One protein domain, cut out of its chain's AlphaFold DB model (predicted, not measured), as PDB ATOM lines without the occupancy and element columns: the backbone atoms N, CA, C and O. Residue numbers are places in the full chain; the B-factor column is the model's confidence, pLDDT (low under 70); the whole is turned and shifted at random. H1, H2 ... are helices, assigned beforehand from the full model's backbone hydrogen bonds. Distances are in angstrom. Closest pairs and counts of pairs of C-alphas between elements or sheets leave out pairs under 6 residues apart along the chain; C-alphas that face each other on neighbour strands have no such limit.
ATOM      1  N   LEU A  63     -49.452  25.147 -16.613       82.50
ATOM      2  CA  LEU A  63     -49.823  25.201 -18.025       82.50
ATOM      3  C   LEU A  63     -51.341  25.032 -18.134       82.50
ATOM      4  O   LEU A  63     -51.859  23.919 -18.099       82.50
ATOM      5  N   SER A  64     -52.071  26.146 -18.207       81.88
ATOM      6  CA  SER A  64     -53.526  26.150 -18.395       81.88
ATOM      7  C   SER A  64     -53.901  26.617 -19.798       81.88
ATOM      8  O   SER A  64     -53.190  27.432 -20.382       81.88
ATOM      9  N   LYS A  65     -55.043  26.147 -20.325       82.12
ATOM     10  CA  LYS A  65     -55.550  26.552 -21.650       82.12
ATOM     11  C   LYS A  65     -55.578  28.076 -21.861       82.12
ATOM     12  O   LYS A  65     -55.025  28.502 -22.868       82.12
ATOM     13  N   PRO A  66     -56.080  28.904 -20.916       83.19
ATOM     14  CA  PRO A  66     -56.111  30.354 -21.118       83.19
ATOM     15  C   PRO A  66     -54.711  30.960 -21.247       83.19
ATOM     16  O   PRO A  66     -54.478  31.847 -22.055       83.19
ATOM     17  N   LEU A  67     -53.739  30.466 -20.476       84.31
ATOM     18  CA  LEU A  67     -52.382  31.022 -20.468       84.31
ATOM     19  C   LEU A  67     -51.476  30.406 -21.537       84.31
ATOM     20  O   LEU A  67     -50.389  30.924 -21.797       84.31
ATOM     21  N   LEU A  68     -51.907  29.315 -22.172       86.44
ATOM     22  CA  LEU A  68     -51.109  28.582 -23.146       86.44
ATOM     23  C   LEU A  68     -50.621  29.469 -24.305       86.44
ATOM     24  O   LEU A  68     -49.421  29.426 -24.580       86.44
ATOM     25  N   PRO A  69     -51.446  30.345 -24.919       85.81
ATOM     26  CA  PRO A  69     -50.975  31.246 -25.973       85.81
ATOM     27  C   PRO A  69     -49.852  32.172 -25.496       85.81
ATOM     28  O   PRO A  69     -48.879  32.405 -26.212       85.81
ATOM     29  N   ARG A  70     -49.937  32.660 -24.253       85.94
ATOM     30  CA  ARG A  70     -48.918  33.534 -23.655       85.94
ATOM     31  C   ARG A  70     -47.615  32.784 -23.386       85.94
ATOM     32  O   ARG A  70     -46.529  33.306 -23.660       85.94
ATOM     33  N   HIS A  71     -47.712  31.568 -22.857       87.69
ATOM     34  CA  HIS A  71     -46.550  30.716 -22.613       87.69
ATOM     35  C   HIS A  71     -45.853  30.336 -23.922       87.69
ATOM     36  O   HIS A  71     -44.630  30.452 -24.009       87.69
ATOM     37  N   LEU A  72     -46.622  29.986 -24.957       88.44
ATOM     38  CA  LEU A  72     -46.100  29.689 -26.291       88.44
ATOM     39  C   LEU A  72     -45.456  30.913 -26.945       88.44
ATOM     40  O   LEU A  72     -44.357  30.787 -27.475       88.44
ATOM     41  N   ALA A  73     -46.056  32.102 -26.842       89.12
ATOM     42  CA  ALA A  73     -45.455  33.328 -27.370       89.12
ATOM     43  C   ALA A  73     -44.121  33.662 -26.678       89.12
ATOM     44  O   ALA A  73     -43.141  34.012 -27.336       89.12
ATOM     45  N   THR A  74     -44.058  33.499 -25.351       88.50
ATOM     46  CA  THR A  74     -42.817  33.695 -24.582       88.50
ATOM     47  C   THR A  74     -41.747  32.690 -25.001       88.50
ATOM     48  O   THR A  74     -40.589  33.062 -25.203       88.50
ATOM     49  N   PHE A  75     -42.131  31.420 -25.155       89.00
ATOM     50  CA  PHE A  75     -41.233  30.370 -25.616       89.00
ATOM     51  C   PHE A  75     -40.723  30.655 -27.031       89.00
ATOM     52  O   PHE A  75     -39.516  30.694 -27.237       89.00
ATOM     53  N   GLN A  76     -41.616  30.940 -27.980       90.56
ATOM     54  CA  GLN A  76     -41.280  31.258 -29.367       90.56
ATOM     55  C   GLN A  76     -40.338  32.462 -29.462       90.56
ATOM     56  O   GLN A  76     -39.372  32.432 -30.224       90.56
ATOM     57  N   TYR A  77     -40.581  33.514 -28.671       91.06
ATOM     58  CA  TYR A  77     -39.723  34.699 -28.654       91.06
ATOM     59  C   TYR A  77     -38.273  34.357 -28.287       91.06
ATOM     60  O   TYR A  77     -37.353  34.842 -28.954       91.06
ATOM     61  N   ARG A  78     -38.093  33.513 -27.260       89.06
ATOM     62  CA  ARG A  78     -36.787  33.043 -26.776       89.06
ATOM     63  C   ARG A  78     -36.155  32.044 -27.742       89.06
ATOM     64  O   ARG A  78     -34.998  32.209 -28.104       89.06
ATOM     65  N   PHE A  79     -36.922  31.059 -28.208       87.12
ATOM     66  CA  PHE A  79     -36.451  30.007 -29.110       87.12
ATOM     67  C   PHE A  79     -35.916  30.581 -30.427       87.12
ATOM     68  O   PHE A  79     -34.803  30.262 -30.834       87.12
ATOM     69  N   ASN A  80     -36.639  31.525 -31.040       90.38
ATOM     70  CA  ASN A  80     -36.214  32.161 -32.293       90.38
ATOM     71  C   ASN A  80     -34.946  33.024 -32.155       90.38
ATOM     72  O   ASN A  80     -34.404  33.470 -33.161       90.38
ATOM     73  N   ARG A  81     -34.496  33.305 -30.927       90.44
ATOM     74  CA  ARG A  81     -33.313  34.129 -30.623       90.44
ATOM     75  C   ARG A  81     -32.295  33.391 -29.766       90.44
ATOM     76  O   ARG A  81     -31.361  34.008 -29.270       90.44
ATOM     77  N   GLN A  82     -32.445  32.078 -29.609       88.06
ATOM     78  CA  GLN A  82     -31.608  31.292 -28.703       88.06
ATOM     79  C   GLN A  82     -30.115  31.335 -29.064       88.06
ATOM     80  O   GLN A  82     -29.278  31.137 -28.194       88.06
ATOM     81  N   PHE A  83     -29.785  31.636 -30.323       91.12
ATOM     82  CA  PHE A  83     -28.408  31.753 -30.806       91.12
ATOM     83  C   PHE A  83     -27.788  33.145 -30.611       91.12
ATOM     84  O   PHE A  83     -26.578  33.278 -30.740       91.12
ATOM     85  N   ILE A  84     -28.590  34.173 -30.312       92.38
ATOM     86  CA  ILE A  84     -28.133  35.563 -30.151       92.38
ATOM     87  C   ILE A  84     -28.792  36.136 -28.893       92.38
ATOM     88  O   ILE A  84     -29.718  36.951 -28.938       92.38
ATOM     89  N   LEU A  85     -28.368  35.616 -27.740       89.56
ATOM     90  CA  LEU A  85     -29.029  35.883 -26.464       89.56
ATOM     91  C   LEU A  85     -28.836  37.332 -25.992       89.56
ATOM     92  O   LEU A  85     -29.746  37.912 -25.398       89.56
ATOM     93  N   GLU A  86     -27.676  37.916 -26.295       93.31
ATOM     94  CA  GLU A  86     -27.303  39.298 -25.964       93.31
ATOM     95  C   GLU A  86     -28.274  40.339 -26.537       93.31
ATOM     96  O   GLU A  86     -28.619  41.307 -25.858       93.31
ATOM     97  N   ASP A  87     -28.837  40.078 -27.718       93.25
ATOM     98  CA  ASP A  87     -29.775  40.984 -28.385       93.25
ATOM     99  C   ASP A  87     -31.210  40.877 -27.862       93.25
ATOM    100  O   ASP A  87     -32.065  41.726 -28.148       93.25
ATOM    101  N   MET A  88     -31.519  39.840 -27.086       93.75
ATOM    102  CA  MET A  88     -32.893  39.518 -26.717       93.75
ATOM    103  C   MET A  88     -33.540  40.600 -25.841       93.75
ATOM    104  O   MET A  88     -34.703  40.957 -26.071       93.75
ATOM    105  N   VAL A  89     -32.806  41.116 -24.850       92.94
ATOM    106  CA  VAL A  89     -33.291  42.157 -23.927       92.94
ATOM    107  C   VAL A  89     -33.338  43.532 -24.606       92.94
ATOM    108  O   VAL A  89     -34.411  44.143 -24.572       92.94
ATOM    109  N   PRO A  90     -32.275  44.004 -25.296       95.56
ATOM    110  CA  PRO A  90     -32.331  45.249 -26.065       95.56
ATOM    111  C   PRO A  90     -33.478  45.266 -27.080       95.56
ATOM    112  O   PRO A  90     -34.217  46.249 -27.179       95.56
ATOM    113  N   ARG A  91     -33.699  44.154 -27.792       94.06
ATOM    114  CA  ARG A  91     -34.802  44.043 -28.752       94.06
ATOM    115  C   ARG A  91     -36.166  44.088 -28.072       94.06
ATOM    116  O   ARG A  91     -37.073  44.733 -28.599       94.06
ATOM    117  N   LEU A  92     -36.324  43.421 -26.928       93.00
ATOM    118  CA  LEU A  92     -37.585  43.436 -26.187       93.00
ATOM    119  C   LEU A  92     -37.913  44.853 -25.718       93.00
ATOM    120  O   LEU A  92     -39.051  45.295 -25.881       93.00
ATOM    121  N   ALA A  93     -36.921  45.578 -25.198       94.81
ATOM    122  CA  ALA A  93     -37.072  46.976 -24.811       94.81
ATOM    123  C   ALA A  93     -37.468  47.838 -26.019       94.81
ATOM    124  O   ALA A  93     -38.494  48.516 -25.984       94.81
ATOM    125  N   TYR A  94     -36.728  47.729 -27.125       95.56
ATOM    126  CA  TYR A  94     -37.012  48.442 -28.372       95.56
ATOM    127  C   TYR A  94     -38.448  48.239 -28.873       95.56
ATOM    128  O   TYR A  94     -39.109  49.201 -29.266       95.56
ATOM    129  N   VAL A  95     -38.945  46.997 -28.864       94.19
ATOM    130  CA  VAL A  95     -40.325  46.699 -29.277       94.19
ATOM    131  C   VAL A  95     -41.320  47.250 -28.256       94.19
ATOM    132  O   VAL A  95     -42.308  47.861 -28.650       94.19
ATOM    133  N   SER A  96     -41.046  47.105 -26.959       92.31
ATOM    134  CA  SER A  96     -41.939  47.572 -25.888       92.31
ATOM    135  C   SER A  96     -42.168  49.083 -25.930       92.31
ATOM    136  O   SER A  96     -43.294  49.522 -25.732       92.31
ATOM    137  N   PHE A  97     -41.141  49.875 -26.257       95.50
ATOM    138  CA  PHE A  97     -41.269  51.332 -26.404       95.50
ATOM    139  C   PHE A  97     -42.080  51.773 -27.629       95.50
ATOM    140  O   PHE A  97     -42.521  52.917 -27.690       95.50
ATOM    141  N   ARG A  98     -42.256  50.898 -28.623       96.12
ATOM    142  CA  ARG A  98     -42.943  51.211 -29.887       96.12
ATOM    143  C   ARG A  98     -44.363  50.670 -29.952       96.12
ATOM    144  O   ARG A  98     -45.113  51.040 -30.850       96.12
ATOM    145  N   MET A  99     -44.720  49.784 -29.033       91.81
ATOM    146  CA  MET A  99     -46.066  49.245 -28.933       91.81
ATOM    147  C   MET A  99     -46.905  50.124 -28.003       91.81
ATOM    148  O   MET A  99     -46.394  50.587 -26.980       91.81
ATOM    149  N   PRO A 100     -48.198  50.341 -28.306       92.25
ATOM    150  CA  PRO A 100     -49.091  50.967 -27.344       92.25
ATOM    151  C   PRO A 100     -49.114  50.134 -26.053       92.25
ATOM    152  O   PRO A 100     -49.020  48.902 -26.117       92.25
ATOM    153  N   PRO A 101     -49.243  50.770 -24.875       88.81
ATOM    154  CA  PRO A 101     -49.344  50.038 -23.624       88.81
ATOM    155  C   PRO A 101     -50.526  49.064 -23.696       88.81
ATOM    156  O   PRO A 101     -51.628  49.438 -24.097       88.81
ATOM    157  N   MET A 102     -50.294  47.812 -23.292       88.81
ATOM    158  CA  MET A 102     -51.300  46.748 -23.284       88.81
ATOM    159  C   MET A 102     -51.673  46.391 -21.839       88.81
ATOM    160  O   MET A 102     -51.067  45.490 -21.251       88.81
ATOM    161  N   PRO A 103     -52.664  47.077 -21.230       89.38
ATOM    162  CA  PRO A 103     -53.169  46.724 -19.911       89.38
ATOM    163  C   PRO A 103     -53.619  45.265 -19.850       89.38
ATOM    164  O   PRO A 103     -54.100  44.705 -20.838       89.38
ATOM    165  N   LYS A 104     -53.571  44.675 -18.650       86.25
ATOM    166  CA  LYS A 104     -53.969  43.277 -18.409       86.25
ATOM    167  C   LYS A 104     -55.330  42.925 -19.025       86.25
ATOM    168  O   LYS A 104     -55.460  41.858 -19.612       86.25
ATOM    169  N   ARG A 105     -56.311  43.835 -18.955       89.31
ATOM    170  CA  ARG A 105     -57.647  43.662 -19.553       89.31
ATOM    171  C   ARG A 105     -57.597  43.345 -21.054       89.31
ATOM    172  O   ARG A 105     -58.395  42.544 -21.516       89.31
ATOM    173  N   LEU A 106     -56.672  43.955 -21.801       87.50
ATOM    174  CA  LEU A 106     -56.497  43.699 -23.235       87.50
ATOM    175  C   LEU A 106     -55.691  42.425 -23.496       87.50
ATOM    176  O   LEU A 106     -56.008  41.687 -24.421       87.50
ATOM    177  N   LEU A 107     -54.683  42.133 -22.666       81.81
ATOM    178  CA  LEU A 107     -53.861  40.924 -22.813       81.81
ATOM    179  C   LEU A 107     -54.678  39.633 -22.660       81.81
ATOM    180  O   LEU A 107     -54.423  38.665 -23.370       81.81
ATOM    181  N   VAL A 108     -55.681  39.631 -21.777       83.94
ATOM    182  CA  VAL A 108     -56.570  38.473 -21.564       83.94
ATOM    183  C   VAL A 108     -57.457  38.189 -22.788       83.94
ATOM    184  O   VAL A 108     -57.898  37.062 -22.977       83.94
ATOM    185  N   LEU A 109     -57.670  39.146 -23.700       83.06
ATOM    186  CA  LEU A 109     -58.457  38.892 -24.919       83.06
ATOM    187  C   LEU A 109     -57.820  37.831 -25.827       83.06
ATOM    188  O   LEU A 109     -58.533  37.106 -26.518       83.06
ATOM    189  N   ALA A 110     -56.489  37.717 -25.815       74.62
ATOM    190  CA  ALA A 110     -55.774  36.678 -26.555       74.62
ATOM    191  C   ALA A 110     -55.954  35.276 -25.939       74.62
ATOM    192  O   ALA A 110     -55.752  34.275 -26.621       74.62
ATOM    193  N   GLU A 111     -56.345  35.211 -24.666       79.88
ATOM    194  CA  GLU A 111     -56.501  33.983 -23.879       79.88
ATOM    195  C   GLU A 111     -57.878  33.341 -24.086       79.88
ATOM    196  O   GLU A 111     -58.008  32.129 -23.974       79.88
ATOM    197  N   ASN A 112     -58.887  34.138 -24.459       71.06
ATOM    198  CA  ASN A 112     -60.263  33.681 -24.697       71.06
ATOM    199  C   ASN A 112     -60.471  32.984 -26.055       71.06
ATOM    200  O   ASN A 112     -61.574  32.527 -26.342       71.06
ATOM    201  N   ARG A 113     -59.459  32.967 -26.932       61.69
ATOM    202  CA  ARG A 113     -59.564  32.412 -28.296       61.69
ATOM    203  C   ARG A 113     -59.302  30.897 -28.379       61.69
ATOM    204  O   ARG A 113     -59.262  30.372 -29.488       61.69
ATOM    205  N   TRP A 114     -59.119  30.225 -27.241       53.09
ATOM    206  CA  TRP A 114     -58.742  28.811 -27.100       53.09
ATOM    207  C   TRP A 114     -59.567  28.126 -26.006       53.09
ATOM    208  O   TRP A 114     -59.685  26.878 -26.051       53.09
TER     209      TRP A 114
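What this domain is: This is residues 63 to 114 of the 114 residues of the protein "Transposase" of Alphaproteobacteria bacterium (UniProt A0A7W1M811). Three helices make a flat, open frame round an empty middle: H1 forms one long side, H2 and H3 stand near its two ends, and the link of residues 97 to 103 runs across the side opposite H1. The printed part has 52 residues with H1, H2 and H3 in chain order and no named strand, all helix. It is loose, radius of gyration of the C-alphas 12.8 A, spanning 33 by 25 by 12 A.

How they stand to each other: H1, residues 68 to 79, is close to but not clearly touching H2, residues 88 to 96; the closest C-alphas, of Arg 78 and Met 88, are 7.6 A apart. They run opposite ways at a steep tilt of 52 degrees. H1 is also close to but not clearly touching H3, residues 104 to 110, with closest C-alphas of Pro 69 and Ala 110 at 7.3 A, about perpendicular at 88 degrees. H2 and H3 are apart. Every O i to N i+4 pair is within hydrogen-bond range in H1 and H2; H3 has 1 of 3, and 3 of 4 O i to N i+3 pairs.

Where its parts are: H1, 15.9 A long, begins at C-alpha 68 (-51.109, 28.582, -23.146). H2 measures 12.1 A. H3, 10.6 A, ends at C-alpha 110 (-55.774, 36.678, -26.555).

The domain as a whole: The printed part has no cut, and both links are short. Residues 113 to 114 are under pLDDT 70.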